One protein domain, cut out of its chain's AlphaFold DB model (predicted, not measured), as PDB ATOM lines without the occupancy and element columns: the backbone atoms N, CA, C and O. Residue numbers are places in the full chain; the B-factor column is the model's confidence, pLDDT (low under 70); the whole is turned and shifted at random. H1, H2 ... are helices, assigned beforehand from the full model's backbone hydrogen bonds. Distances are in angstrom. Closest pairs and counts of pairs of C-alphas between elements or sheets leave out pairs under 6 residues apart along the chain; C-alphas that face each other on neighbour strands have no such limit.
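This is residues 2 to 51 of the 99 residues of an uncharacterized protein of Aegilops tauschii subsp. strangulata (UniProt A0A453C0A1). Little regular structure: two helices set roughly end to end, the end of H2 meeting the beginning of H1, with two long loop stretches, residues 13 to 26 and 38 to 51, each running back toward the other end of a rod. The printed part has 50 residues, with two named helices, H1 then H2, and no named strand. The class is all helix, with 17 residues in named elements. The whole is only just loose, close to compact, with a radius of gyration of the C-alphas of 11.8 A and spans of 39 by 19 by 15 A.

H2, residues 27 to 37, measures 15.7 A from C-alpha 27 at (40.189, 175.199, 80.404) to C-alpha 37 at (27.620, 181.657, 87.148). H1, residues 7 to 12, begins with C-alpha 7 at (24.430, 184.062, 87.546).

H2 and H1 touch, the closest C-alphas being those of Leu 37 and Gly 7, 4.0 A apart. They run the same way at a shallow tilt of 33 degrees, only just short of steep. In both helices every O i to N i+4 pair is within hydrogen-bond range.

The C-alphas farthest apart, of Lys 12 and Arg 51, are 39.4 A apart. The link from H1 to H2 is long, 14 residues. The printed part has no cut. Residues 2 to 4 have pLDDT under 70.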
ATOM      1  N   ILE A   2      26.605 179.603  77.477       59.34
ATOM      2  CA  ILE A   2      25.952 179.555  78.793       59.34
ATOM      3  C   ILE A   2      25.044 180.771  78.899       59.34
ATOM      4  O   ILE A   2      25.426 181.865  78.484       59.34
ATOM      5  N   SER A   3      23.833 180.580  79.419       67.38
ATOM      6  CA  SER A   3      22.919 181.694  79.647       67.38
ATOM      7  C   SER A   3      23.504 182.610  80.720       67.38
ATOM      8  O   SER A   3      23.602 182.219  81.883       67.38
ATOM      9  N   GLN A   4      23.860 183.839  80.334       66.94
ATOM     10  CA  GLN A   4      24.383 184.866  81.246       66.94
ATOM     11  C   GLN A   4      23.395 185.228  82.369       66.94
ATOM     12  O   GLN A   4      23.774 185.827  83.369       66.94
ATOM     13  N   HIS A   5      22.129 184.822  82.246       80.06
ATOM     14  CA  HIS A   5      21.092 185.086  83.238       80.06
ATOM     15  C   HIS A   5      21.154 184.154  84.456       80.06
ATOM     16  O   HIS A   5      20.583 184.481  85.494       80.06
ATOM     17  N   LEU A   6      21.836 183.004  84.370       89.44
ATOM     18  CA  LEU A   6      21.876 182.041  85.481       89.44
ATOM     19  C   LEU A   6      22.698 182.542  86.675       89.44
ATOM     20  O   LEU A   6      22.386 182.181  87.809       89.44
ATOM     21  N   GLY A   7      23.675 183.429  86.458       87.69
ATOM     22  CA  GLY A   7      24.430 184.062  87.546       87.69
ATOM     23  C   GLY A   7      23.548 184.858  88.518       87.69
ATOM     24  O   GLY A   7      23.842 184.919  89.712       87.69
ATOM     25  N   LEU A   8      22.404 185.383  88.054       91.56
ATOM     26  CA  LEU A   8      21.434 186.090  88.902       91.56
ATOM     27  C   LEU A   8      20.853 185.191  90.000       91.56
ATOM     28  O   LEU A   8      20.498 185.683  91.069       91.56
ATOM     29  N   LEU A   9      20.759 183.879  89.762       92.06
ATOM     30  CA  LEU A   9      20.267 182.936  90.766       92.06
ATOM     31  C   LEU A   9      21.236 182.837  91.942       92.06
ATOM     32  O   LEU A   9      20.795 182.854  93.087       92.06
ATOM     33  N   LYS A  10      22.547 182.810  91.675       90.62
ATOM     34  CA  LYS A  10      23.555 182.778  92.738       90.62
ATOM     35  C   LYS A  10      23.601 184.092  93.522       90.62
ATOM     36  O   LYS A  10      23.817 184.063  94.725       90.62
ATOM     37  N   GLN A  11      23.322 185.222  92.867       90.56
ATOM     38  CA  GLN A  11      23.189 186.520  93.540       90.56
ATOM     39  C   GLN A  11      21.943 186.593  94.437       90.56
ATOM     40  O   GLN A  11      22.024 187.096  95.552       90.56
ATOM     41  N   LYS A  12      20.791 186.089  93.970       94.19
ATOM     42  CA  LYS A  12      19.539 186.088  94.749       94.19
ATOM     43  C   LYS A  12      19.535 185.067  95.888       94.19
ATOM     44  O   LYS A  12      18.888 185.301  96.902       94.19
ATOM     45  N   PHE A  13      20.234 183.949  95.713       93.62
ATOM     46  CA  PHE A  13      20.282 182.842  96.666       93.62
ATOM     47  C   PHE A  13      21.744 182.474  96.991       93.62
ATOM     48  O   PHE A  13      22.228 181.424  96.556       93.62
ATOM     49  N   PRO A  14      22.471 183.333  97.730       91.25
ATOM     50  CA  PRO A  14      23.911 183.172  97.957       91.25
ATOM     51  C   PRO A  14      24.262 181.892  98.724       91.25
ATOM     52  O   PRO A  14      25.233 181.223  98.370       91.25
ATOM     53  N   GLU A  15      23.432 181.491  99.686       92.12
ATOM     54  CA  GLU A  15      23.667 180.306 100.527       92.12
ATOM     55  C   GLU A  15      23.300 178.983  99.839       92.12
ATOM     56  O   GLU A  15      23.693 177.908 100.289       92.12
ATOM     57  N   THR A  16      22.571 179.029  98.720       93.62
ATOM     58  CA  THR A  16      22.165 177.810  98.016       93.62
ATOM     59  C   THR A  16      23.357 177.229  97.241       93.62
ATOM     60  O   THR A  16      23.975 177.938  96.429       93.62
ATOM     61  N   PRO A  17      23.715 175.946  97.446       91.81
ATOM     62  CA  PRO A  17      24.788 175.304  96.698       91.81
ATOM     63  C   PRO A  17      24.399 175.128  95.226       91.81
ATOM     64  O   PRO A  17      23.244 174.861  94.897       91.81
ATOM     65  N   VAL A  18      25.378 175.265  94.330       92.00
ATOM     66  CA  VAL A  18      25.185 175.138  92.879       92.00
ATOM     67  C   VAL A  18      26.127 174.073  92.337       92.00
ATOM     68  O   VAL A  18      27.319 174.084  92.635       92.00
ATOM     69  N   LEU A  19      25.585 173.185  91.506       93.38
ATOM     70  CA  LEU A  19      26.339 172.185  90.761       93.38
ATOM     71  C   LEU A  19      26.253 172.502  89.264       93.38
ATOM     72  O   LEU A  19      25.165 172.513  88.690       93.38
ATOM     73  N   ALA A  20      27.403 172.734  88.634       91.56
ATOM     74  CA  ALA A  20      27.517 172.908  87.190       91.56
ATOM     75  C   ALA A  20      28.150 171.654  86.570       91.56
ATOM     76  O   ALA A  20      29.256 171.266  86.941       91.56
ATOM     77  N   LEU A  21      27.448 171.024  85.626       92.06
ATOM     78  CA  LEU A  21      27.886 169.798  84.960       92.06
ATOM     79  C   LEU A  21      28.121 170.066  83.476       92.06
ATOM     80  O   LEU A  21      27.279 170.645  82.793       92.06
ATOM     81  N   THR A  22      29.264 169.620  82.971       90.06
ATOM     82  CA  THR A  22      29.615 169.714  81.555       90.06
ATOM     83  C   THR A  22      30.422 168.492  81.146       90.06
ATOM     84  O   THR A  22      31.314 168.059  81.872       90.06
ATOM     85  N   ALA A  23      30.094 167.921  79.988       87.50
ATOM     86  CA  ALA A  23      30.824 166.784  79.437       87.50
ATOM     87  C   ALA A  23      32.063 167.219  78.647       87.50
ATOM     88  O   ALA A  23      33.004 166.445  78.531       87.50
ATOM     89  N   THR A  24      32.076 168.439  78.101       76.88
ATOM     90  CA  THR A  24      33.139 168.953  77.226       76.88
ATOM     91  C   THR A  24      33.425 170.412  77.567       76.88
ATOM     92  O   THR A  24      32.847 171.327  76.979       76.88
ATOM     93  N   ALA A  25      34.315 170.644  78.530       81.44
ATOM     94  CA  ALA A  25      34.823 171.977  78.834       81.44
ATOM     95  C   ALA A  25      36.347 171.995  78.724       81.44
ATOM     96  O   ALA A  25      37.056 171.315  79.471       81.44
ATOM     97  N   THR A  26      36.846 172.790  77.779       85.38
ATOM     98  CA  THR A  26      38.247 173.214  77.773       85.38
ATOM     99  C   THR A  26      38.529 174.074  79.005       85.38
ATOM    100  O   THR A  26      37.609 174.519  79.697       85.38
ATOM    101  N   ALA A  27      39.808 174.330  79.290       86.50
ATOM    102  CA  ALA A  27      40.189 175.199  80.404       86.50
ATOM    103  C   ALA A  27      39.537 176.593  80.299       86.50
ATOM    104  O   ALA A  27      38.968 177.053  81.286       86.50
ATOM    105  N   SER A  28      39.519 177.178  79.097       88.31
ATOM    106  CA  SER A  28      38.872 178.465  78.819       88.31
ATOM    107  C   SER A  28      37.363 178.433  79.063       88.31
ATOM    108  O   SER A  28      36.840 179.248  79.810       88.31
ATOM    109  N   VAL A  29      36.662 177.428  78.526       87.94
ATOM    110  CA  VAL A  29      35.209 177.298  78.723       87.94
ATOM    111  C   VAL A  29      34.871 177.136  80.204       87.94
ATOM    112  O   VAL A  29      33.875 177.676  80.666       87.94
ATOM    113  N   LYS A  30      35.692 176.412  80.973       88.19
ATOM    114  CA  LYS A  30      35.509 176.277  82.424       88.19
ATOM    115  C   LYS A  30      35.610 177.634  83.132       88.19
ATOM    116  O   LYS A  30      34.793 177.906  84.005       88.19
ATOM    117  N   GLU A  31      36.591 178.461  82.783       88.75
ATOM    118  CA  GLU A  31      36.744 179.807  83.358       88.75
ATOM    119  C   GLU A  31      35.530 180.685  83.040       88.75
ATOM    120  O   GLU A  31      34.944 181.266  83.956       88.75
ATOM    121  N   ASP A  32      35.060 180.649  81.791       88.94
ATOM    122  CA  ASP A  32      33.845 181.352  81.374       88.94
ATOM    123  C   ASP A  32      32.612 180.893  82.172       88.94
ATOM    124  O   ASP A  32      31.800 181.721  82.589       88.94
ATOM    125  N   VAL A  33      32.465 179.583  82.425       90.31
ATOM    126  CA  VAL A  33      31.364 179.024  83.239       90.31
ATOM    127  C   VAL A  33      31.405 179.583  84.657       90.31
ATOM    128  O   VAL A  33      30.383 180.032  85.175       90.31
ATOM    129  N   VAL A  34      32.575 179.526  85.296       90.38
ATOM    130  CA  VAL A  34      32.759 179.947  86.691       90.38
ATOM    131  C   VAL A  34      32.437 181.430  86.842       90.38
ATOM    132  O   VAL A  34      31.715 181.806  87.768       90.38
ATOM    133  N   GLN A  35      32.906 182.253  85.901       89.69
ATOM    134  CA  GLN A  35      32.631 183.684  85.881       89.69
ATOM    135  C   GLN A  35      31.148 183.974  85.618       89.69
ATOM    136  O   GLN A  35      30.529 184.719  86.375       89.69
ATOM    137  N   ALA A  36      30.551 183.364  84.588       90.25
ATOM    138  CA  ALA A  36      29.159 183.616  84.208       90.25
ATOM    139  C   ALA A  36      28.152 183.200  85.293       90.25
ATOM    140  O   ALA A  36      27.090 183.809  85.422       90.25
ATOM    141  N   LEU A  37      28.473 182.163  86.071       91.88
ATOM    142  CA  LEU A  37      27.620 181.657  87.148       91.88
ATOM    143  C   LEU A  37      27.945 182.255  88.529       91.88
ATOM    144  O   LEU A  37      27.219 181.981  89.483       91.88
ATOM    145  N   GLY A  38      29.005 183.060  88.656       90.31
ATOM    146  CA  GLY A  38      29.419 183.648  89.934       90.31
ATOM    147  C   GLY A  38      29.876 182.610  90.967       90.31
ATOM    148  O   GLY A  38      29.616 182.764  92.160       90.31
ATOM    149  N   LEU A  39      30.524 181.529  90.523       90.12
ATOM    150  CA  LEU A  39      30.916 180.395  91.371       90.12
ATOM    151  C   LEU A  39      32.278 180.625  92.045       90.12
ATOM    152  O   LEU A  39      33.248 179.914  91.782       90.12
ATOM    153  N   ALA A  40      32.362 181.630  92.918       82.50
ATOM    154  CA  ALA A  40      33.585 181.910  93.670       82.50
ATOM    155  C   ALA A  40      34.022 180.691  94.511       82.50
ATOM    156  O   ALA A  40      33.199 180.061  95.174       82.50
ATOM    157  N   ASN A  41      35.322 180.374  94.494       83.19
ATOM    158  CA  ASN A  41      35.940 179.284  95.265       83.19
ATOM    159  C   ASN A  41      35.303 177.891  95.056       83.19
ATOM    160  O   ASN A  41      35.289 177.068  95.972       83.19
ATOM    161  N   CYS A  42      34.767 177.603  93.864       89.81
ATOM    162  CA  CYS A  42      34.149 176.306  93.595       89.81
ATOM    163  C   CYS A  42      35.171 175.159  93.549       89.81
ATOM    164  O   CYS A  42      36.258 175.285  92.978       89.81
ATOM    165  N   VAL A  43      34.780 173.995  94.068       92.56
ATOM    166  CA  VAL A  43      35.538 172.755  93.875       92.56
ATOM    167  C   VAL A  43      35.348 172.275  92.439       92.56
ATOM    168  O   VAL A  43      34.221 172.171  91.953       92.56
ATOM    169  N   VAL A  44      36.452 171.973  91.756       90.75
ATOM    170  CA  VAL A  44      36.436 171.508  90.366       90.75
ATOM    171  C   VAL A  44      36.817 170.038  90.312       90.75
ATOM    172  O   VAL A  44      37.945 169.665  90.630       90.75
ATOM    173  N   PHE A  45      35.889 169.212  89.835       92.19
ATOM    174  CA  PHE A  45      36.143 167.809  89.533       92.19
ATOM    175  C   PHE A  45      36.399 167.639  88.038       92.19
ATOM    176  O   PHE A  45      35.649 168.150  87.205       92.19
ATOM    177  N   LYS A  46      37.461 166.910  87.691       89.75
ATOM    178  CA  LYS A  46      37.797 166.578  86.307       89.75
ATOM    179  C   LYS A  46      38.149 165.105  86.211       89.75
ATOM    180  O   LYS A  46      38.944 164.601  86.998       89.75
ATOM    181  N   GLN A  47      37.607 164.453  85.194       89.50
ATOM    182  CA  GLN A  47      37.973 163.097  84.822       89.50
ATOM    183  C   GLN A  47      38.537 163.083  83.402       89.50
ATOM    184  O   GLN A  47      38.318 164.007  82.615       89.50
ATOM    185  N   SER A  48      39.310 162.046  83.087       87.88
ATOM    186  CA  SER A  48      39.749 161.798  81.718       87.88
ATOM    187  C   SER A  48      38.547 161.554  80.805       87.88
ATOM    188  O   SER A  48      37.594 160.880  81.187       87.88
ATOM    189  N   PHE A  49      38.637 162.056  79.578       86.75
ATOM    190  CA  PHE A  49      37.671 161.783  78.512       86.75
ATOM    191  C   PHE A  49      37.865 160.391  77.897       86.75
ATOM    192  O   PHE A  49      37.055 159.962  77.078       86.75
ATOM    193  N   ASN A  50      38.951 159.694  78.252       91.38
ATOM    194  CA  ASN A  50      39.287 158.406  77.666       91.38
ATOM    195  C   ASN A  50      38.212 157.354  77.972       91.38
ATOM    196  O   ASN A  50      37.814 157.160  79.122       91.38
ATOM    197  N   ARG A  51      37.799 156.627  76.936       95.56
ATOM    198  CA  ARG A  51      36.876 155.500  77.022       95.56
ATOM    199  C   ARG A  51      37.635 154.244  76.592       95.56
ATOM    200  O   ARG A  51      37.640 153.934  75.405       95.56
TER     201      ARG A  51